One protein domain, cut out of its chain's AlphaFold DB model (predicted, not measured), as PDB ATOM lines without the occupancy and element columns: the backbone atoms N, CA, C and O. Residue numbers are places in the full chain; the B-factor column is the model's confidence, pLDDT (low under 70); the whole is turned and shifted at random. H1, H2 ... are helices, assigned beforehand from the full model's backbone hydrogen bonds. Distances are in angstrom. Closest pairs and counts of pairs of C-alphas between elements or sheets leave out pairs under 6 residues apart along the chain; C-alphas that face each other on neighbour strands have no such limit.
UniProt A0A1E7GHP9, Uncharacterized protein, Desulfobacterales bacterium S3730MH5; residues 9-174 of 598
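What this domain is: This is residues 9 to 174 of the 598 residues of an uncharacterized protein of Desulfobacterales bacterium S3730MH5 (UniProt A0A1E7GHP9). Three long helices, H3, H4 and H5, form an up-and-down bundle, each running against the one before it. The hairpin H1 and H2 packs on it through H1, which crosses H4, while H6 and the seven-residue H7, which touch each other, lie near H4, H6 coming closest to it at Glu 86 and H7 at Asp 93. The printed part has 166 residues with seven named helices, H1 to H7, and no named strand: all helix. It is compact, with a radius of gyration of the C-alphas of 16.8 A, yet elongated, spanning 49 by 31 by 28 A.

How they stand to each other: H1, residues 9 to 22, forms a hairpin with H2, residues 27 to 38; the closest C-alphas, of Trp 16 and Leu 33, are 5.9 A apart. H3, residues 42 to 67, and H4, residues 82 to 104, run opposite ways at 37 degrees, a tilt only just steep, closest at C-alphas 63 and 88, 3.5 A. H1 touches H4 about perpendicular, 88 degrees, closest at C-alphas 17 and 97, 4.3 A. H5, residues 110 to 135, touches H3 at a shallow tilt of 3 degrees, closest at C-alphas 57 and 126, 6.1 A. H6, residues 142 to 156, touches H7, residues 164 to 170, closest at C-alphas 152 and 170, 5.7 A. Every O i to N i+4 pair is within hydrogen-bond range in H1 and H2, against 20 of 22 in H3, 17 of 19 in H4, 21 of 22 in H5, 5 of 11 in H6 with 9 of 12 O i to N i+3 pairs, and 1 of 3 in H7 with 2 of 4.

Where its parts are: H1 begins at C-alpha 9, (168.398, 156.942, 230.095). H3 and H5 each measure 37.0 A and H4 33.9 A. H7 ends at C-alpha 170, (158.796, 143.773, 207.556).

The domain as a whole: The printed part has no cut. The link H3 to H4 is long. Residue 108 is under pLDDT 70.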
ATOM      1  N   LEU A   9     167.262 157.509 230.824       91.62
ATOM      2  CA  LEU A   9     168.398 156.942 230.095       91.62
ATOM      3  C   LEU A   9     167.946 156.033 228.944       91.62
ATOM      4  O   LEU A   9     168.465 156.144 227.837       91.62
ATOM      5  N   ILE A  10     167.002 155.129 229.203       94.00
ATOM      6  CA  ILE A  10     166.574 154.114 228.231       94.00
ATOM      7  C   ILE A  10     165.822 154.748 227.068       94.00
ATOM      8  O   ILE A  10     166.114 154.436 225.917       94.00
ATOM      9  N   ASP A  11     164.916 155.678 227.353       93.44
ATOM     10  CA  ASP A  11     164.167 156.397 226.326       93.44
ATOM     11  C   ASP A  11     165.109 157.239 225.456       93.44
ATOM     12  O   ASP A  11     164.979 157.251 224.234       93.44
ATOM     13  N   THR A  12     166.119 157.874 226.070       93.75
ATOM     14  CA  THR A  12     167.152 158.617 225.334       93.75
ATOM     15  C   THR A  12     167.971 157.687 224.438       93.75
ATOM     16  O   THR A  12     168.228 158.027 223.286       93.75
ATOM     17  N   LEU A  13     168.361 156.502 224.926       94.75
ATOM     18  CA  LEU A  13     169.081 155.505 224.125       94.75
ATOM     19  C   LEU A  13     168.227 154.996 222.956       94.75
ATOM     20  O   LEU A  13     168.720 154.930 221.832       94.75
ATOM     21  N   LEU A  14     166.953 154.676 223.189       96.12
ATOM     22  CA  LEU A  14     166.033 154.236 222.139       96.12
ATOM     23  C   LEU A  14     165.845 155.308 221.064       96.12
ATOM     24  O   LEU A  14     165.969 155.008 219.874       96.12
ATOM     25  N   GLU A  15     165.599 156.555 221.466       95.56
ATOM     26  CA  GLU A  15     165.431 157.659 220.520       95.56
ATOM     27  C   GLU A  15     166.740 157.963 219.779       95.56
ATOM     28  O   GLU A  15     166.713 158.260 218.582       95.56
ATOM     29  N   TRP A  16     167.897 157.811 220.436       95.25
ATOM     30  CA  TRP A  16     169.205 157.936 219.789       95.25
ATOM     31  C   TRP A  16     169.405 156.861 218.720       95.25
ATOM     32  O   TRP A  16     169.728 157.188 217.577       95.25
ATOM     33  N   GLY A  17     169.165 155.589 219.058       95.75
ATOM     34  CA  GLY A  17     169.311 154.464 218.130       95.75
ATOM     35  C   GLY A  17     168.376 154.580 216.930       95.75
ATOM     36  O   GLY A  17     168.810 154.459 215.783       95.75
ATOM     37  N   LYS A  18     167.109 154.920 217.183       95.88
ATOM     38  CA  LYS A  18     166.106 155.200 216.151       95.88
ATOM     39  C   LYS A  18     166.523 156.359 215.250       95.88
ATOM     40  O   LYS A  18     166.531 156.207 214.031       95.88
ATOM     41  N   THR A  19     166.902 157.502 215.826       94.94
ATOM     42  CA  THR A  19     167.324 158.680 215.053       94.94
ATOM     43  C   THR A  19     168.545 158.357 214.206       94.94
ATOM     44  O   THR A  19     168.608 158.743 213.044       94.94
ATOM     45  N   LYS A  20     169.508 157.610 214.745       93.56
ATOM     46  CA  LYS A  20     170.726 157.266 214.015       93.56
ATOM     47  C   LYS A  20     170.448 156.348 212.829       93.56
ATOM     48  O   LYS A  20     171.076 156.518 211.785       93.56
ATOM     49  N   LEU A  21     169.544 155.383 212.990       94.12
ATOM     50  CA  LEU A  21     169.206 154.430 211.936       94.12
ATOM     51  C   LEU A  21     168.283 155.034 210.880       94.12
ATOM     52  O   LEU A  21     168.555 154.881 209.694       94.12
ATOM     53  N   LEU A  22     167.222 155.720 211.303       94.00
ATOM     54  CA  LEU A  22     166.148 156.167 210.412       94.00
ATOM     55  C   LEU A  22     166.342 157.607 209.916       94.00
ATOM     56  O   LEU A  22     165.942 157.941 208.805       94.00
ATOM     57  N   PHE A  23     166.999 158.458 210.708       92.25
ATOM     58  CA  PHE A  23     167.178 159.887 210.427       92.25
ATOM     59  C   PHE A  23     168.647 160.342 210.591       92.25
ATOM     60  O   PHE A  23     168.917 161.320 211.297       92.25
ATOM     61  N   PRO A  24     169.629 159.685 209.936       85.94
ATOM     62  CA  PRO A  24     171.061 159.939 210.160       85.94
ATOM     63  C   PRO A  24     171.510 161.377 209.844       85.94
ATOM     64  O   PRO A  24     172.557 161.830 210.318       85.94
ATOM     65  N   ASP A  25     170.726 162.120 209.061       90.94
ATOM     66  CA  ASP A  25     170.998 163.518 208.729       90.94
ATOM     67  C   ASP A  25     170.680 164.493 209.881       90.94
ATOM     68  O   ASP A  25     171.146 165.637 209.866       90.94
ATOM     69  N   HIS A  26     169.970 164.055 210.929       92.19
ATOM     70  CA  HIS A  26     169.605 164.862 212.102       92.19
ATOM     71  C   HIS A  26     170.757 164.973 213.120       92.19
ATOM     72  O   HIS A  26     170.608 164.703 214.312       92.19
ATOM     73  N   LYS A  27     171.934 165.396 212.651       91.44
ATOM     74  CA  LYS A  27     173.180 165.397 213.439       91.44
ATOM     75  C   LYS A  27     173.108 166.230 214.716       91.44
ATOM     76  O   LYS A  27     173.634 165.806 215.734       91.44
ATOM     77  N   GLU A  28     172.457 167.393 214.671       92.69
ATOM     78  CA  GLU A  28     172.302 168.250 215.856       92.69
ATOM     79  C   GLU A  28     171.472 167.559 216.942       92.69
ATOM     80  O   GLU A  28     171.838 167.600 218.114       92.69
ATOM     81  N   TYR A  29     170.397 166.866 216.555       93.50
ATOM     82  CA  TYR A  29     169.558 166.129 217.496       93.50
ATOM     83  C   TYR A  29     170.278 164.902 218.065       93.50
ATOM     84  O   TYR A  29     170.237 164.671 219.269       93.50
ATOM     85  N   LEU A  30     171.031 164.180 217.229       90.69
ATOM     86  CA  LEU A  30     171.885 163.078 217.682       90.69
ATOM     87  C   LEU A  30     172.922 163.526 218.715       90.69
ATOM     88  O   LEU A  30     173.108 162.840 219.715       90.69
ATOM     89  N   SER A  31     173.562 164.682 218.509       90.31
ATOM     90  CA  SER A  31     174.500 165.236 219.490       90.31
ATOM     91  C   SER A  31     173.815 165.607 220.807       90.31
ATOM     92  O   SER A  31     174.380 165.347 221.862       90.31
ATOM     93  N   LEU A  32     172.594 166.152 220.771       91.62
ATOM     94  CA  LEU A  32     171.825 166.442 221.990       91.62
ATOM     95  C   LEU A  32     171.488 165.168 222.775       91.62
ATOM     96  O   LEU A  32     171.614 165.141 223.998       91.62
ATOM     97  N   LEU A  33     171.085 164.106 222.078       91.62
ATOM     98  CA  LEU A  33     170.800 162.811 222.693       91.62
ATOM     99  C   LEU A  33     172.081 162.166 223.257       91.62
ATOM    100  O   LEU A  33     172.064 161.645 224.368       91.62
ATOM    101  N   GLU A  34     173.209 162.259 222.544       89.06
ATOM    102  CA  GLU A  34     174.518 161.771 223.007       89.06
ATOM    103  C   GLU A  34     175.012 162.528 224.251       89.06
ATOM    104  O   GLU A  34     175.502 161.912 225.198       89.06
ATOM    105  N   GLU A  35     174.822 163.852 224.303       87.81
ATOM    106  CA  GLU A  35     175.068 164.659 225.505       87.81
ATOM    107  C   GLU A  35     174.165 164.231 226.671       87.81
ATOM    108  O   GLU A  35     174.634 164.149 227.807       87.81
ATOM    109  N   GLY A  36     172.896 163.915 226.394       85.56
ATOM    110  CA  GLY A  36     171.945 163.388 227.374       85.56
ATOM    111  C   GLY A  36     172.406 162.065 227.989       85.56
ATOM    112  O   GLY A  36     172.458 161.945 229.213       85.56
ATOM    113  N   VAL A  37     172.827 161.107 227.156       85.25
ATOM    114  CA  VAL A  37     173.405 159.823 227.602       85.25
ATOM    115  C   VAL A  37     174.712 160.045 228.374       85.25
ATOM    116  O   VAL A  37     174.933 159.439 229.423       85.25
ATOM    117  N   GLY A  38     175.575 160.945 227.895       82.38
ATOM    118  CA  GLY A  38     176.853 161.276 228.529       82.38
ATOM    119  C   GLY A  38     176.727 162.018 229.867       82.38
ATOM    120  O   GLY A  38     177.666 162.001 230.666       82.38
ATOM    121  N   ALA A  39     175.584 162.655 230.135       84.06
ATOM    122  CA  ALA A  39     175.303 163.339 231.395       84.06
ATOM    123  C   ALA A  39     174.900 162.382 232.534       84.06
ATOM    124  O   ALA A  39     174.964 162.775 233.704       84.06
ATOM    125  N   SER A  40     174.509 161.141 232.225       85.06
ATOM    126  CA  SER A  40     174.130 160.136 233.225       85.06
ATOM    127  C   SER A  40     175.327 159.688 234.065       85.06
ATOM    128  O   SER A  40     176.423 159.435 233.557       85.06
ATOM    129  N   SER A  41     175.136 159.552 235.382       86.00
ATOM    130  CA  SER A  41     176.217 159.059 236.236       86.00
ATOM    131  C   SER A  41     176.424 157.548 236.038       86.00
ATOM    132  O   SER A  41     175.470 156.827 235.740       86.00
ATOM    133  N   PRO A  42     177.637 157.005 236.273       85.12
ATOM    134  CA  PRO A  42     177.870 155.559 236.200       85.12
ATOM    135  C   PRO A  42     176.951 154.733 237.112       85.12
ATOM    136  O   PRO A  42     176.664 153.578 236.811       85.12
ATOM    137  N   ALA A  43     176.500 155.313 238.230       85.62
ATOM    138  CA  ALA A  43     175.557 154.663 239.132       85.62
ATOM    139  C   ALA A  43     174.144 154.605 238.533       85.62
ATOM    140  O   ALA A  43     173.488 153.575 238.660       85.62
ATOM    141  N   ASP A  44     173.703 155.670 237.859       86.81
ATOM    142  CA  ASP A  44     172.400 155.704 237.185       86.81
ATOM    143  C   ASP A  44     172.387 154.709 236.024       86.81
ATOM    144  O   ASP A  44     171.483 153.886 235.938       86.81
ATOM    145  N   ILE A  45     173.456 154.674 235.219       86.81
ATOM    146  CA  ILE A  45     173.623 153.684 234.144       86.81
ATOM    147  C   ILE A  45     173.591 152.258 234.710       86.81
ATOM    148  O   ILE A  45     172.875 151.404 234.195       86.81
ATOM    149  N   GLY A  46     174.310 151.998 235.806       86.12
ATOM    150  CA  GLY A  46     174.320 150.688 236.460       86.12
ATOM    151  C   GLY A  46     172.975 150.254 237.060       86.12
ATOM    152  O   GLY A  46     172.792 149.062 237.295       86.12
ATOM    153  N   ASN A  47     172.041 151.181 237.299       88.81
ATOM    154  CA  ASN A  47     170.718 150.894 237.860       88.81
ATOM    155  C   ASN A  47     169.618 150.849 236.791       88.81
ATOM    156  O   ASN A  47     168.781 149.950 236.818       88.81
ATOM    157  N   GLU A  48     169.604 151.809 235.865       92.44
ATOM    158  CA  GLU A  48     168.549 151.970 234.858       92.44
ATOM    159  C   GLU A  48     168.738 151.034 233.664       92.44
ATOM    160  O   GLU A  48     167.771 150.417 233.215       92.44
ATOM    161  N   LEU A  49     169.980 150.866 233.190       91.31
ATOM    162  CA  LEU A  49     170.276 150.045 232.014       91.31
ATOM    163  C   LEU A  49     169.810 148.584 232.162       91.31
ATOM    164  O   LEU A  49     169.113 148.099 231.269       91.31
ATOM    165  N   PRO A  50     170.097 147.888 233.284       91.56
ATOM    166  CA  PRO A  50     169.611 146.528 233.499       91.56
ATOM    167  C   PRO A  50     168.088 146.425 233.464       91.56
ATOM    168  O   PRO A  50     167.544 145.453 232.948       91.56
ATOM    169  N   ILE A  51     167.395 147.398 234.061       90.81
ATOM    170  CA  ILE A  51     165.936 147.378 234.179       90.81
ATOM    171  C   ILE A  51     165.320 147.573 232.797       90.81
ATOM    172  O   ILE A  51     164.506 146.752 232.391       90.81
ATOM    173  N   GLY A  52     165.750 148.596 232.055       93.81
ATOM    174  CA  GLY A  52     165.211 148.871 230.724       93.81
ATOM    175  C   GLY A  52     165.479 147.761 229.719       93.81
ATOM    176  O   GLY A  52     164.554 147.345 229.029       93.81
ATOM    177  N   VAL A  53     166.705 147.222 229.681       94.94
ATOM    178  CA  VAL A  53     167.042 146.096 228.792       94.94
ATOM    179  C   VAL A  53     166.168 144.884 229.112       94.94
ATOM    180  O   VAL A  53     165.583 144.296 228.207       94.94
ATOM    181  N   ASN A  54     166.014 144.535 230.393       94.56
ATOM    182  CA  ASN A  54     165.149 143.423 230.791       94.56
ATOM    183  C   ASN A  54     163.682 143.661 230.406       94.56
ATOM    184  O   ASN A  54     163.031 142.727 229.944       94.56
ATOM    185  N   THR A  55     163.169 144.883 230.582       95.25
ATOM    186  CA  THR A  55     161.792 145.230 230.211       95.25
ATOM    187  C   THR A  55     161.573 145.109 228.706       95.25
ATOM    188  O   THR A  55     160.640 144.431 228.299       95.25
ATOM    189  N   ILE A  56     162.447 145.684 227.875       95.88
ATOM    190  CA  ILE A  56     162.303 145.641 226.409       95.88
ATOM    191  C   ILE A  56     162.429 144.203 225.889       95.88
ATOM    192  O   ILE A  56     161.651 143.782 225.035       95.88
ATOM    193  N   CYS A  57     163.352 143.405 226.439       96.31
ATOM    194  CA  CYS A  57     163.436 141.982 226.110       96.31
ATOM    195  C   CYS A  57     162.151 141.226 226.493       96.31
ATOM    196  O   CYS A  57     161.684 140.394 225.720       96.31
ATOM    197  N   ALA A  58     161.561 141.523 227.656       95.94
ATOM    198  CA  ALA A  58     160.300 140.916 228.082       95.94
ATOM    199  C   ALA A  58     159.106 141.367 227.221       95.94
ATOM    200  O   ALA A  58     158.214 140.566 226.953       95.94
ATOM    201  N   GLU A  59     159.091 142.618 226.752       96.25
ATOM    202  CA  GLU A  59     158.088 143.108 225.801       96.25
ATOM    203  C   GLU A  59     158.177 142.387 224.461       96.25
ATOM    204  O   GLU A  59     157.148 141.993 223.926       96.25
ATOM    205  N   ALA A  60     159.386 142.151 223.943       96.88
ATOM    206  CA  ALA A  60     159.565 141.361 222.728       96.88
ATOM    207  C   ALA A  60     159.082 139.913 222.921       96.88
ATOM    208  O   ALA A  60     158.393 139.373 222.057       96.88
ATOM    209  N   GLU A  61     159.371 139.292 224.069       96.69
ATOM    210  CA  GLU A  61     158.844 137.959 224.400       96.69
ATOM    211  C   GLU A  61     157.308 137.951 224.488       96.69
ATOM    212  O   GLU A  61     156.660 137.095 223.882       96.69
ATOM    213  N   SER A  62     156.706 138.949 225.138       96.44
ATOM    214  CA  SER A  62     155.247 139.108 225.196       96.44
ATOM    215  C   SER A  62     154.625 139.414 223.825       96.44
ATOM    216  O   SER A  62     153.518 138.957 223.521       96.44
ATOM    217  N   GLY A  63     155.351 140.134 222.968       96.31
ATOM    218  CA  GLY A  63     154.997 140.380 221.576       96.31
ATOM    219  C   GLY A  63     154.933 139.082 220.781       96.31
ATOM    220  O   GLY A  63     153.914 138.814 220.151       96.31
ATOM    221  N   MET A  64     155.948 138.216 220.885       95.62
ATOM    222  CA  MET A  64     155.930 136.884 220.259       95.62
ATOM    223  C   MET A  64     154.732 136.044 220.727       95.62
ATOM    224  O   MET A  64     154.065 135.405 219.909       95.62
ATOM    225  N   GLU A  65     154.416 136.060 222.027       95.12
ATOM    226  CA  GLU A  65     153.245 135.360 222.573       95.12
ATOM    227  C   GLU A  65     151.932 135.904 221.996       95.12
ATOM    228  O   GLU A  65     151.064 135.129 221.591       95.12
ATOM    229  N   THR A  66     151.791 137.230 221.923       95.25
ATOM    230  CA  THR A  66     150.596 137.892 221.384       95.25
ATOM    231  C   THR A  66     150.429 137.629 219.894       95.25
ATOM    232  O   THR A  66     149.342 137.242 219.469       95.25
ATOM    233  N   LEU A  67     151.509 137.732 219.118       94.38
ATOM    234  CA  LEU A  67     151.521 137.439 217.685       94.38
ATOM    235  C   LEU A  67     151.264 135.950 217.379       94.38
ATOM    236  O   LEU A  67     150.827 135.595 216.285       94.38
ATOM    237  N   SER A  68     151.479 135.072 218.361       92.81
ATOM    238  CA  SER A  68     151.176 133.639 218.276       92.81
ATOM    239  C   SER A  68     149.736 133.284 218.682       92.81
ATOM    240  O   SER A  68     149.360 132.105 218.617       92.81
ATOM    241  N   LYS A  69     148.899 134.248 219.091       93.12
ATOM    242  CA  LYS A  69     147.494 133.987 219.439       93.12
ATOM    243  C   LYS A  69     146.671 133.679 218.172       93.12
ATOM    244  O   LYS A  69     146.844 134.358 217.161       93.12
ATOM    245  N   PRO A  70     145.756 132.688 218.202       92.50
ATOM    246  CA  PRO A  70     144.888 132.383 217.061       92.50
ATOM    247  C   PRO A  70     144.012 133.566 216.636       92.50
ATOM    248  O   PRO A  70     143.816 133.780 215.445       92.50
ATOM    249  N   ASP A  71     143.543 134.350 217.610       90.75
ATOM    250  CA  ASP A  71     142.629 135.476 217.398       90.75
ATOM    251  C   ASP A  71     143.233 136.580 216.514       90.75
ATOM    252  O   ASP A  71     142.490 137.342 215.912       90.75
ATOM    253  N   LEU A  72     144.567 136.653 216.393       92.94
ATOM    254  CA  LEU A  72     145.232 137.636 215.535       92.94
ATOM    255  C   LEU A  72     145.135 137.294 214.041       92.94
ATOM    256  O   LEU A  72     145.188 138.198 213.216       92.94
ATOM    257  N   ILE A  73     145.008 136.012 213.675       91.88
ATOM    258  CA  ILE A  73     145.158 135.540 212.284       91.88
ATOM    259  C   ILE A  73     144.210 136.269 211.324       91.88
ATOM    260  O   ILE A  73     144.587 136.543 210.190       91.88
ATOM    261  N   LEU A  74     142.999 136.581 211.785       88.50
ATOM    262  CA  LEU A  74     141.953 137.259 211.011       88.50
ATOM    263  C   LEU A  74     141.513 138.571 211.673       88.50
ATOM    264  O   LEU A  74     140.430 139.070 211.381       88.50
ATOM    265  N   ALA A  75     142.315 139.090 212.607       90.06
ATOM    266  CA  ALA A  75     141.987 140.323 213.297       90.06
ATOM    267  C   ALA A  75     142.029 141.512 212.335       90.06
ATOM    268  O   ALA A  75     142.814 141.560 211.387       90.06
ATOM    269  N   THR A  76     141.206 142.499 212.645       88.81
ATOM    270  CA  THR A  76     141.117 143.803 211.998       88.81
ATOM    271  C   THR A  76     141.506 144.901 212.994       88.81
ATOM    272  O   THR A  76     141.543 144.644 214.202       88.81
ATOM    273  N   PRO A  77     141.745 146.147 212.544       89.56
ATOM    274  CA  PRO A  77     142.020 147.273 213.442       89.56
ATOM    275  C   PRO A  77     140.944 147.543 214.506       89.56
ATOM    276  O   PRO A  77     141.228 148.196 215.510       89.56
ATOM    277  N   ASP A  78     139.717 147.051 214.300       89.56
ATOM    278  CA  ASP A  78     138.606 147.200 215.244       89.56
ATOM    279  C   ASP A  78     138.635 146.154 216.380       89.56
ATOM    280  O   ASP A  78     137.936 146.311 217.388       89.56
ATOM    281  N   ASP A  79     139.441 145.095 216.252       91.00
ATOM    282  CA  ASP A  79     139.534 144.017 217.234       91.00
ATOM    283  C   ASP A  79     140.433 144.381 218.423       91.00
ATOM    284  O   ASP A  79     141.491 144.995 218.291       91.00
ATOM    285  N   SER A  80     140.060 143.931 219.625       92.94
ATOM    286  CA  SER A  80     140.760 144.311 220.865       92.94
ATOM    287  C   SER A  80     142.212 143.832 220.950       92.94
ATOM    288  O   SER A  80     142.987 144.395 221.717       92.94
ATOM    289  N   ILE A  81     142.570 142.780 220.209       93.56
ATOM    290  CA  ILE A  81     143.935 142.236 220.160       93.56
ATOM    291  C   ILE A  81     144.872 143.094 219.298       93.56
ATOM    292  O   ILE A  81     146.088 143.015 219.455       93.56
ATOM    293  N   TRP A  82     144.320 143.917 218.403       93.38
ATOM    294  CA  TRP A  82     145.097 144.635 217.400       93.38
ATOM    295  C   TRP A  82     146.119 145.611 218.000       93.38
ATOM    296  O   TRP A  82     147.291 145.507 217.637       93.38
ATOM    297  N   PRO A  83     145.765 146.488 218.967       94.50
ATOM    298  CA  PRO A  83     146.747 147.395 219.563       94.50
ATOM    299  C   PRO A  83     147.876 146.647 220.285       94.50
ATOM    300  O   PRO A  83     149.041 147.006 220.149       94.50
ATOM    301  N   GLU A  84     147.546 145.563 221.000       94.56
ATOM    302  CA  GLU A  84     148.546 144.722 221.675       94.56
ATOM    303  C   GLU A  84     149.501 144.064 220.668       94.56
ATOM    304  O   GLU A  84     150.691 143.911 220.941       94.56
ATOM    305  N   ALA A  85     148.990 143.669 219.499       95.19
ATOM    306  CA  ALA A  85     149.787 143.074 218.435       95.19
ATOM    307  C   ALA A  85     150.705 144.099 217.752       95.19
ATOM    308  O   ALA A  85     151.868 143.780 217.505       95.19
ATOM    309  N   GLU A  86     150.228 145.321 217.487       95.38
ATOM    310  CA  GLU A  86     151.067 146.413 216.972       95.38
ATOM    311  C   GLU A  86     152.195 146.758 217.950       95.38
ATOM    312  O   GLU A  86     153.360 146.814 217.553       95.38
ATOM    313  N   ASP A  87     151.872 146.928 219.234       94.00
ATOM    314  CA  ASP A  87     152.864 147.217 220.273       94.00
ATOM    315  C   ASP A  87     153.871 146.074 220.433       94.00
ATOM    316  O   ASP A  87     155.076 146.319 220.557       94.00
ATOM    317  N   GLY A  88     153.395 144.827 220.379       93.25
ATOM    318  CA  GLY A  88     154.231 143.633 220.401       93.25
ATOM    319  C   GLY A  88     155.175 143.552 219.202       93.25
ATOM    320  O   GLY A  88     156.335 143.181 219.361       93.25
ATOM    321  N   PHE A  89     154.714 143.950 218.017       94.62
ATOM    322  CA  PHE A  89     155.546 144.015 216.818       94.62
ATOM    323  C   PHE A  89     156.602 145.126 216.920       94.62
ATOM    324  O   PHE A  89     157.775 144.901 216.625       94.62
ATOM    325  N   LEU A  90     156.221 146.311 217.414       95.56
ATOM    326  CA  LEU A  90     157.136 147.440 217.629       95.56
ATOM    327  C   LEU A  90     158.205 147.154 218.693       95.56
ATOM    328  O   LEU A  90     159.271 147.773 218.666       95.56
ATOM    329  N   ALA A  91     157.965 146.219 219.614       95.50
ATOM    330  CA  ALA A  91     158.979 145.790 220.573       95.50
ATOM    331  C   ALA A  91     160.217 145.181 219.882       95.50
ATOM    332  O   ALA A  91     161.330 145.323 220.390       95.50
ATOM    333  N   PHE A  92     160.060 144.574 218.699       96.75
ATOM    334  CA  PHE A  92     161.190 144.068 217.913       96.75
ATOM    335  C   PHE A  92     162.069 145.211 217.396       96.75
ATOM    336  O   PHE A  92     163.292 145.154 217.513       96.75
ATOM    337  N   ASP A  93     161.458 146.299 216.924       97.06
ATOM    338  CA  ASP A  93     162.186 147.485 216.469       97.06
ATOM    339  C   ASP A  93     162.957 148.141 217.624       97.06
ATOM    340  O   ASP A  93     164.110 148.547 217.462       97.06
ATOM    341  N   ARG A  94     162.357 148.184 218.825       96.81
ATOM    342  CA  ARG A  94     163.013 148.702 220.040       96.81
ATOM    343  C   ARG A  94     164.287 147.929 220.377       96.81
ATOM    344  O   ARG A  94     165.259 148.554 220.798       96.81
ATOM    345  N   LEU A  95     164.328 146.611 220.155       97.75
ATOM    346  CA  LEU A  95     165.556 145.826 220.327       97.75
ATOM    347  C   LEU A  95     166.657 146.272 219.354       97.75
ATOM    348  O   LEU A  95     167.801 146.437 219.775       97.75
ATOM    349  N   VAL A  96     166.325 146.521 218.084       97.38
ATOM    350  CA  VAL A  96     167.291 147.003 217.076       97.38
ATOM    351  C   VAL A  96     167.812 148.388 217.444       97.38
ATOM    352  O   VAL A  96     169.025 148.611 217.451       97.38
ATOM    353  N   PHE A  97     166.914 149.308 217.803       97.06
ATOM    354  CA  PHE A  97     167.290 150.659 218.221       97.06
ATOM    355  C   PHE A  97     168.188 150.628 219.459       97.06
ATOM    356  O   PHE A  97     169.223 151.294 219.486       97.06
ATOM    357  N   LEU A  98     167.842 149.817 220.462       96.75
ATOM    358  CA  LEU A  98     168.642 149.689 221.675       96.75
ATOM    359  C   LEU A  98     170.013 149.072 221.391       96.75
ATOM    360  O   LEU A  98     171.013 149.568 221.904       96.75
ATOM    361  N   ARG A  99     170.082 148.030 220.552       96.31
ATOM    362  CA  ARG A  99     171.347 147.417 220.126       96.31
ATOM    363  C   ARG A  99     172.269 148.460 219.494       96.31
ATOM    364  O   ARG A  99     173.423 148.580 219.904       96.31
ATOM    365  N   GLU A 100     171.751 149.232 218.539       94.75
ATOM    366  CA  GLU A 100     172.506 150.293 217.867       94.75
ATOM    367  C   GLU A 100     172.984 151.354 218.868       94.75
ATOM    368  O   GLU A 100     174.135 151.789 218.824       94.75
ATOM    369  N   ALA A 101     172.123 151.763 219.800       94.06
ATOM    370  CA  ALA A 101     172.494 152.734 220.818       94.06
ATOM    371  C   ALA A 101     173.622 152.218 221.715       94.06
ATOM    372  O   ALA A 101     174.618 152.913 221.911       94.06
ATOM    373  N   LEU A 102     173.512 150.992 222.223       92.75
ATOM    374  CA  LEU A 102     174.510 150.404 223.112       92.75
ATOM    375  C   LEU A 102     175.866 150.191 222.425       92.75
ATOM    376  O   LEU A 102     176.897 150.439 223.048       92.75
ATOM    377  N   GLU A 103     175.865 149.762 221.159       89.00
ATOM    378  CA  GLU A 103     177.084 149.473 220.391       89.00
ATOM    379  C   GLU A 103     177.880 150.741 220.047       89.00
ATOM    380  O   GLU A 103     179.111 150.704 219.981       89.00
ATOM    381  N   TYR A 104     177.197 151.872 219.847       84.50
ATOM    382  CA  TYR A 104     177.826 153.085 219.323       84.50
ATOM    383  C   TYR A 104     177.821 154.292 220.260       84.50
ATOM    384  O   TYR A 104     178.442 155.303 219.923       84.50
ATOM    385  N   SER A 105     177.171 154.214 221.420       78.38
ATOM    386  CA  SER A 105     177.290 155.256 222.441       78.38
ATOM    387  C   SER A 105     178.734 155.336 222.946       78.38
ATOM    388  O   SER A 105     179.344 154.328 223.312       78.38
ATOM    389  N   THR A 106     179.316 156.537 222.981       70.50
ATOM    390  CA  THR A 106     180.689 156.720 223.466       70.50
ATOM    391  C   THR A 106     180.740 156.712 224.993       70.50
ATOM    392  O   THR A 106     180.628 157.753 225.643       70.50
ATOM    393  N   TRP A 107     180.950 155.541 225.589       77.81
ATOM    394  CA  TRP A 107     181.133 155.413 227.036       77.81
ATOM    395  C   TRP A 107     182.583 155.713 227.432       77.81
ATOM    396  O   TRP A 107     183.524 155.062 226.982       77.81
ATOM    397  N   SER A 108     182.792 156.698 228.308       68.25
ATOM    398  CA  SER A 108     184.136 157.125 228.726       68.25
ATOM    399  C   SER A 108     184.698 156.375 229.944       68.25
ATOM    400  O   SER A 108     185.846 156.604 230.324       68.25
ATOM    401  N   ASN A 109     183.902 155.523 230.599       76.69
ATOM    402  CA  ASN A 109     184.275 154.815 231.827       76.69
ATOM    403  C   ASN A 109     184.369 153.300 231.578       76.69
ATOM    404  O   ASN A 109     183.400 152.690 231.140       76.69
ATOM    405  N   GLU A 110     185.508 152.696 231.926       77.75
ATOM    406  CA  GLU A 110     185.790 151.260 231.769       77.75
ATOM    407  C   GLU A 110     184.740 150.369 232.455       77.75
ATOM    408  O   GLU A 110     184.279 149.401 231.862       77.75
ATOM    409  N   SER A 111     184.252 150.747 233.643       78.56
ATOM    410  CA  SER A 111     183.203 149.970 234.319       78.56
ATOM    411  C   SER A 111     181.848 150.046 233.614       78.56
ATOM    412  O   SER A 111     181.020 149.163 233.790       78.56
ATOM    413  N   VAL A 112     181.589 151.126 232.870       82.12
ATOM    414  CA  VAL A 112     180.360 151.284 232.082       82.12
ATOM    415  C   VAL A 112     180.469 150.488 230.786       82.12
ATOM    416  O   VAL A 112     179.501 149.838 230.410       82.12
ATOM    417  N   LEU A 113     181.655 150.458 230.167       84.56
ATOM    418  CA  LEU A 113     181.931 149.636 228.987       84.56
ATOM    419  C   LEU A 113     181.636 148.150 229.253       84.56
ATOM    420  O   LEU A 113     180.828 147.564 228.536       84.56
ATOM    421  N   ASP A 114     182.170 147.577 230.336       84.56
ATOM    422  CA  ASP A 114     181.924 146.170 230.708       84.56
ATOM    423  C   ASP A 114     180.422 145.854 230.895       84.56
ATOM    424  O   ASP A 114     179.922 144.795 230.496       84.56
ATOM    425  N   ILE A 115     179.685 146.786 231.510       85.25
ATOM    426  CA  ILE A 115     178.238 146.668 231.721       85.25
ATOM    427  C   ILE A 115     177.509 146.707 230.373       85.25
ATOM    428  O   ILE A 115     176.654 145.863 230.107       85.25
ATOM    429  N   THR A 116     177.865 147.648 229.500       87.06
ATOM    430  CA  THR A 116     177.227 147.803 228.187       87.06
ATOM    431  C   THR A 116     177.489 146.607 227.278       87.06
ATOM    432  O   THR A 116     176.543 146.110 226.677       87.06
ATOM    433  N   GLU A 117     178.703 146.044 227.259       88.56
ATOM    434  CA  GLU A 117     179.009 144.818 226.504       88.56
ATOM    435  C   GLU A 117     178.157 143.624 226.953       88.56
ATOM    436  O   GLU A 117     177.769 142.782 226.140       88.56
ATOM    437  N   THR A 118     177.863 143.537 228.254       91.25
ATOM    438  CA  THR A 118     176.989 142.493 228.801       91.25
ATOM    439  C   THR A 118     175.567 142.640 228.260       91.25
ATOM    440  O   THR A 118     174.968 141.651 227.838       91.25
ATOM    441  N   TYR A 119     175.040 143.864 228.220       93.62
ATOM    442  CA  TYR A 119     173.682 144.117 227.744       93.62
ATOM    443  C   TYR A 119     173.544 144.098 226.222       93.62
ATOM    444  O   TYR A 119     172.505 143.659 225.740       93.62
ATOM    445  N   VAL A 120     174.587 144.449 225.463       94.62
ATOM    446  CA  VAL A 120     174.624 144.215 224.008       94.62
ATOM    447  C   VAL A 120     174.401 142.734 223.715       94.62
ATOM    448  O   VAL A 120     173.510 142.398 222.944       94.62
ATOM    449  N   LYS A 121     175.125 141.837 224.401       94.38
ATOM    450  CA  LYS A 121     174.939 140.386 224.231       94.38
ATOM    451  C   LYS A 121     173.526 139.936 224.579       94.38
ATOM    452  O   LYS A 121     172.974 139.096 223.885       94.38
ATOM    453  N   GLN A 122     172.934 140.497 225.631       95.88
ATOM    454  CA  GLN A 122     171.568 140.159 226.025       95.88
ATOM    455  C   GLN A 122     170.532 140.607 224.978       95.88
ATOM    456  O   GLN A 122     169.576 139.879 224.712       95.88
ATOM    457  N   VAL A 123     170.721 141.780 224.368       97.12
ATOM    458  CA  VAL A 123     169.867 142.262 223.270       97.12
ATOM    459  C   VAL A 123     170.087 141.427 222.005       97.12
ATOM    460  O   VAL A 123     169.111 141.047 221.364       97.12
ATOM    461  N   ASP A 124     171.332 141.068 221.679       96.75
ATOM    462  CA  ASP A 124     171.650 140.167 220.563       96.75
ATOM    463  C   ASP A 124     170.993 138.787 220.751       96.75
ATOM    464  O   ASP A 124     170.429 138.233 219.809       96.75
ATOM    465  N   GLU A 125     171.001 138.238 221.971       97.31
ATOM    466  CA  GLU A 125     170.294 136.994 222.304       97.31
ATOM    467  C   GLU A 125     168.775 137.125 222.110       97.31
ATOM    468  O   GLU A 125     168.139 136.196 221.611       97.31
ATOM    469  N   ALA A 126     168.182 138.266 222.473       97.00
ATOM    470  CA  ALA A 126     166.759 138.527 222.258       97.00
ATOM    471  C   ALA A 126     166.412 138.664 220.765       97.00
ATOM    472  O   ALA A 126     165.450 138.050 220.305       97.00
ATOM    473  N   LEU A 127     167.223 139.387 219.987       96.69
ATOM    474  CA  LEU A 127     167.073 139.484 218.531       96.69
ATOM    475  C   LEU A 127     167.220 138.118 217.855       96.69
ATOM    476  O   LEU A 127     166.433 137.786 216.969       96.69
ATOM    477  N   GLN A 128     168.175 137.297 218.303       95.62
ATOM    478  CA  GLN A 128     168.331 135.937 217.797       95.62
ATOM    479  C   GLN A 128     167.097 135.086 218.100       95.62
ATOM    480  O   GLN A 128     166.641 134.376 217.213       95.62
ATOM    481  N   LYS A 129     166.508 135.185 219.301       95.25
ATOM    482  CA  LYS A 129     165.249 134.492 219.622       95.25
ATOM    483  C   LYS A 129     164.104 134.916 218.702       95.25
ATOM    484  O   LYS A 129     163.381 134.047 218.226       95.25
ATOM    485  N   VAL A 130     163.946 136.217 218.440       95.06
ATOM    486  CA  VAL A 130     162.921 136.732 217.513       95.06
ATOM    487  C   VAL A 130     163.163 136.196 216.102       95.06
ATOM    488  O   VAL A 130     162.238 135.699 215.463       95.06
ATOM    489  N   SER A 131     164.413 136.224 215.631       93.50
ATOM    490  CA  SER A 131     164.791 135.662 214.331       93.50
ATOM    491  C   SER A 131     164.521 134.156 214.262       93.50
ATOM    492  O   SER A 131     163.930 133.676 213.299       93.50
ATOM    493  N   ASP A 132     164.921 133.392 215.275       92.88
ATOM    494  CA  ASP A 132     164.688 131.950 215.321       92.88
ATOM    495  C   ASP A 132     163.188 131.647 215.335       92.88
ATOM    496  O   ASP A 132     162.748 130.760 214.614       92.88
ATOM    497  N   TRP A 133     162.390 132.412 216.081       92.50
ATOM    498  CA  TRP A 133     160.934 132.274 216.113       92.50
ATOM    499  C   TRP A 133     160.281 132.563 214.750       92.50
ATOM    500  O   TRP A 133     159.428 131.788 214.325       92.50
ATOM    501  N   LEU A 134     160.714 133.611 214.038       90.69
ATOM    502  CA  LEU A 134     160.161 133.995 212.731       90.69
ATOM    503  C   LEU A 134     160.599 133.093 211.570       90.69
ATOM    504  O   LEU A 134     159.804 132.844 210.667       90.69
ATOM    505  N   PHE A 135     161.864 132.662 211.550       86.12
ATOM    506  CA  PHE A 135     162.487 132.033 210.375       86.12
ATOM    507  C   PHE A 135     162.818 130.547 210.559       86.12
ATOM    508  O   PHE A 135     162.994 129.836 209.571       86.12
ATOM    509  N   ALA A 136     162.956 130.077 211.800       81.75
ATOM    510  CA  ALA A 136     163.362 128.705 212.120       81.75
ATOM    511  C   ALA A 136     162.395 127.988 213.081       81.75
ATOM    512  O   ALA A 136     162.643 126.839 213.452       81.75
ATOM    513  N   GLY A 137     161.313 128.652 213.495       70.75
ATOM    514  CA  GLY A 137     160.365 128.147 214.474       70.75
ATOM    515  C   GLY A 137     159.640 126.908 213.961       70.75
ATOM    516  O   GLY A 137     159.119 126.890 212.852       70.75
ATOM    517  N   GLU A 138     159.577 125.856 214.780       70.62
ATOM    518  CA  GLU A 138     158.899 124.613 214.382       70.62
ATOM    519  C   GLU A 138     157.363 124.731 214.396       70.62
ATOM    520  O   GLU A 138     156.692 123.912 213.769       70.62
ATOM    521  N   GLU A 139     156.805 125.730 215.098       81.00
ATOM    522  CA  GLU A 139     155.363 125.841 215.382       81.00
ATOM    523  C   GLU A 139     154.742 127.214 215.050       81.00
ATOM    524  O   GLU A 139     153.555 127.421 215.314       81.00
ATOM    525  N   PHE A 140     155.510 128.148 214.480       89.94
ATOM    526  CA  PHE A 140     155.026 129.477 214.092       89.94
ATOM    527  C   PHE A 140     155.258 129.725 212.603       89.94
ATOM    528  O   PHE A 140     156.357 129.501 212.102       89.94
ATOM    529  N   SER A 141     154.225 130.213 211.916       90.69
ATOM    530  CA  SER A 141     154.329 130.697 210.543       90.69
ATOM    531  C   SER A 141     154.298 132.220 210.489       90.69
ATOM    532  O   SER A 141     153.375 132.858 211.007       90.69
ATOM    533  N   ALA A 142     155.238 132.809 209.749       89.88
ATOM    534  CA  ALA A 142     155.246 134.246 209.500       89.88
ATOM    535  C   ALA A 142     154.035 134.728 208.675       89.88
ATOM    536  O   ALA A 142     153.743 135.924 208.675       89.88
ATOM    537  N   LEU A 143     153.269 133.823 208.047       89.62
ATOM    538  CA  LEU A 143     151.984 134.153 207.419       89.62
ATOM    539  C   LEU A 143     150.973 134.747 208.392       89.62
ATOM    540  O   LEU A 143     150.107 135.507 207.970       89.62
ATOM    541  N   ARG A 144     151.075 134.447 209.690       90.94
ATOM    542  CA  ARG A 144     150.195 135.061 210.693       90.94
ATOM    543  C   ARG A 144     150.350 136.576 210.771       90.94
ATOM    544  O   ARG A 144     149.412 137.267 211.149       90.94
ATOM    545  N   LEU A 145     151.511 137.096 210.376       91.19
ATOM    546  CA  LEU A 145     151.778 138.530 210.329       91.19
ATOM    547  C   LEU A 145     151.090 139.222 209.143       91.19
ATOM    548  O   LEU A 145     151.179 140.445 209.040       91.19
ATOM    549  N   ALA A 146     150.419 138.468 208.261       90.12
ATOM    550  CA  ALA A 146     149.671 139.017 207.138       90.12
ATOM    551  C   ALA A 146     148.522 139.928 207.583       90.12
ATOM    552  O   ALA A 146     148.257 140.925 206.915       90.12
ATOM    553  N   ALA A 147     147.902 139.641 208.735       89.06
ATOM    554  CA  ALA A 147     146.900 140.522 209.333       89.06
ATOM    555  C   ALA A 147     147.458 141.943 209.526       89.06
ATOM    556  O   ALA A 147     146.777 142.918 209.246       89.06
ATOM    557  N   LEU A 148     148.741 142.072 209.881       91.88
ATOM    558  CA  LEU A 148     149.414 143.351 210.109       91.88
ATOM    559  C   LEU A 148     150.067 143.938 208.840       91.88
ATOM    560  O   LEU A 148     150.861 144.871 208.949       91.88
ATOM    561  N   ASN A 149     149.794 143.421 207.634       91.12
ATOM    562  CA  ASN A 149     150.515 143.830 206.418       91.12
ATOM    563  C   ASN A 149     150.356 145.316 206.072       91.12
ATOM    564  O   ASN A 149     151.303 145.913 205.562       91.12
ATOM    565  N   GLU A 150     149.192 145.923 206.311       90.62
ATOM    566  CA  GLU A 150     149.000 147.363 206.083       90.62
ATOM    567  C   GLU A 150     149.887 148.189 207.024       90.62
ATOM    568  O   GLU A 150     150.679 149.021 206.575       90.62
ATOM    569  N   PHE A 151     149.823 147.890 208.325       92.25
ATOM    570  CA  PHE A 151     150.669 148.507 209.343       92.25
ATOM    571  C   PHE A 151     152.161 148.326 209.023       92.25
ATOM    572  O   PHE A 151     152.924 149.294 209.022       92.25
ATOM    573  N   ARG A 152     152.576 147.100 208.684       93.75
ATOM    574  CA  ARG A 152     153.965 146.748 208.365       93.75
ATOM    575  C   ARG A 152     154.478 147.482 207.130       93.75
ATOM    576  O   ARG A 152     155.577 148.024 207.174       93.75
ATOM    577  N   ARG A 153     153.684 147.561 206.056       92.44
ATOM    578  CA  ARG A 153     154.045 148.321 204.846       92.44
ATOM    579  C   ARG A 153     154.228 149.804 205.153       92.44
ATOM    580  O   ARG A 153     155.248 150.369 204.781       92.44
ATOM    581  N   LYS A 154     153.298 150.401 205.903       93.25
ATOM    582  CA  LYS A 154     153.390 151.807 206.312       93.25
ATOM    583  C   LYS A 154     154.643 152.092 207.140       93.25
ATOM    584  O   LYS A 154     155.276 153.121 206.957       93.25
ATOM    585  N   ARG A 155     155.017 151.186 208.046       92.19
ATOM    586  CA  ARG A 155     156.247 151.322 208.841       92.19
ATOM    587  C   ARG A 155     157.510 151.151 208.010       92.19
ATOM    588  O   ARG A 155     158.471 151.875 208.233       92.19
ATOM    589  N   LEU A 156     157.499 150.234 207.047       92.62
ATOM    590  CA  LEU A 156     158.628 150.016 206.148       92.62
ATOM    591  C   LEU A 156     158.957 151.268 205.315       92.62
ATOM    592  O   LEU A 156     160.125 151.505 205.032       92.62
ATOM    593  N   GLU A 157     157.968 152.107 204.985       92.56
ATOM    594  CA  GLU A 157     158.189 153.395 204.299       92.56
ATOM    595  C   GLU A 157     159.079 154.366 205.096       92.56
ATOM    596  O   GLU A 157     159.777 155.187 204.495       92.56
ATOM    597  N   ASP A 158     159.089 154.256 206.428       90.81
ATOM    598  CA  ASP A 158     159.920 155.073 207.318       90.81
ATOM    599  C   ASP A 158     161.355 154.518 207.468       90.81
ATOM    600  O   ASP A 158     162.211 155.174 208.069       90.81
ATOM    601  N   ILE A 159     161.638 153.318 206.944       93.50
ATOM    602  CA  ILE A 159     162.936 152.647 207.073       93.50
ATOM    603  C   ILE A 159     163.780 152.899 205.814       93.50
ATOM    604  O   ILE A 159     163.367 152.565 204.703       93.50
ATOM    605  N   PRO A 160     164.997 153.463 205.942       93.81
ATOM    606  CA  PRO A 160     165.898 153.600 204.805       93.81
ATOM    607  C   PRO A 160     166.250 152.240 204.187       93.81
ATOM    608  O   PRO A 160     166.581 151.294 204.898       93.81
ATOM    609  N   LYS A 161     166.270 152.160 202.851       91.94
ATOM    610  CA  LYS A 161     166.543 150.913 202.105       91.94
ATOM    611  C   LYS A 161     167.841 150.204 202.489       91.94
ATOM    612  O   LYS A 161     167.933 148.988 202.380       91.94
ATOM    613  N   ASP A 162     168.867 150.947 202.893       93.38
ATOM    614  CA  ASP A 162     170.152 150.398 203.334       93.38
ATOM    615  C   ASP A 162     170.131 149.843 204.771       93.38
ATOM    616  O   ASP A 162     171.160 149.359 205.238       93.38
ATOM    617  N   LYS A 163     168.987 149.945 205.460       94.12
ATOM    618  CA  LYS A 163     168.740 149.482 206.834       94.12
ATOM    619  C   LYS A 163     167.633 148.439 206.944       94.12
ATOM    620  O   LYS A 163     167.447 147.885 208.022       94.12
ATOM    621  N   GLU A 164     166.899 148.178 205.866       93.31
ATOM    622  CA  GLU A 164     165.785 147.221 205.833       93.31
ATOM    623  C   GLU A 164     166.193 145.807 206.290       93.31
ATOM    624  O   GLU A 164     165.396 145.088 206.890       93.31
ATOM    625  N   ASP A 165     167.456 145.417 206.088       92.25
ATOM    626  CA  ASP A 165     168.002 144.129 206.524       92.25
ATOM    627  C   ASP A 165     168.016 143.952 208.051       92.25
ATOM    628  O   ASP A 165     167.870 142.829 208.538       92.25
ATOM    629  N   LEU A 166     168.125 145.047 208.809       93.12
ATOM    630  CA  LEU A 166     168.027 145.044 210.272       93.12
ATOM    631  C   LEU A 166     166.596 144.799 210.767       93.12
ATOM    632  O   LEU A 166     166.412 144.419 211.921       93.12
ATOM    633  N   PHE A 167     165.599 144.985 209.899       94.69
ATOM    634  CA  PHE A 167     164.180 144.812 210.199       94.69
ATOM    635  C   PHE A 167     163.532 143.821 209.224       94.69
ATOM    636  O   PHE A 167     162.432 144.036 208.709       94.69
ATOM    637  N   ALA A 168     164.217 142.701 208.972       90.44
ATOM    638  CA  ALA A 168     163.818 141.694 207.986       90.44
ATOM    639  C   ALA A 168     162.368 141.190 208.154       90.44
ATOM    640  O   ALA A 168     161.730 140.769 207.185       90.44
ATOM    641  N   TRP A 169     161.813 141.277 209.366       92.56
ATOM    642  CA  TRP A 169     160.420 140.945 209.647       92.56
ATOM    643  C   TRP A 169     159.397 141.842 208.960       92.56
ATOM    644  O   TRP A 169     158.236 141.462 208.946       92.56
ATOM    645  N   TYR A 170     159.742 142.981 208.358       93.69
ATOM    646  CA  TYR A 170     158.796 143.773 207.556       93.69
ATOM    647  C   TYR A 170     158.582 143.233 206.137       93.69
ATOM    648  O   TYR A 170     157.587 143.577 205.507       93.69
ATOM    649  N   HIS A 171     159.444 142.340 205.648       89.62
ATOM    650  CA  HIS A 171     159.341 141.788 204.289       89.62
ATOM    651  C   HIS A 171     158.623 140.434 204.219       89.62
ATOM    652  O   HIS A 171     158.272 139.961 203.142       89.62
ATOM    653  N   LEU A 172     158.392 139.789 205.366       88.56
ATOM    654  CA  LEU A 172     157.749 138.476 205.431       88.56
ATOM    655  C   LEU A 172     156.296 138.536 204.931       88.56
ATOM    656  O   LEU A 172     155.423 139.026 205.649       88.56
ATOM    657  N   PHE A 173     156.044 138.024 203.725       84.62
ATOM    658  CA  PHE A 173     154.709 137.913 203.118       84.62
ATOM    659  C   PHE A 173     153.933 139.242 202.999       84.62
ATOM    660  O   PHE A 173     152.704 139.239 203.019       84.62
ATOM    661  N   THR A 174     154.629 140.379 202.890       83.75
ATOM    662  CA  THR A 174     154.017 141.722 202.781       83.75
ATOM    663  C   THR A 174     153.772 142.199 201.356       83.75
ATOM    664  O   THR A 174     153.078 143.199 201.173       83.75
TER     665      THR A 174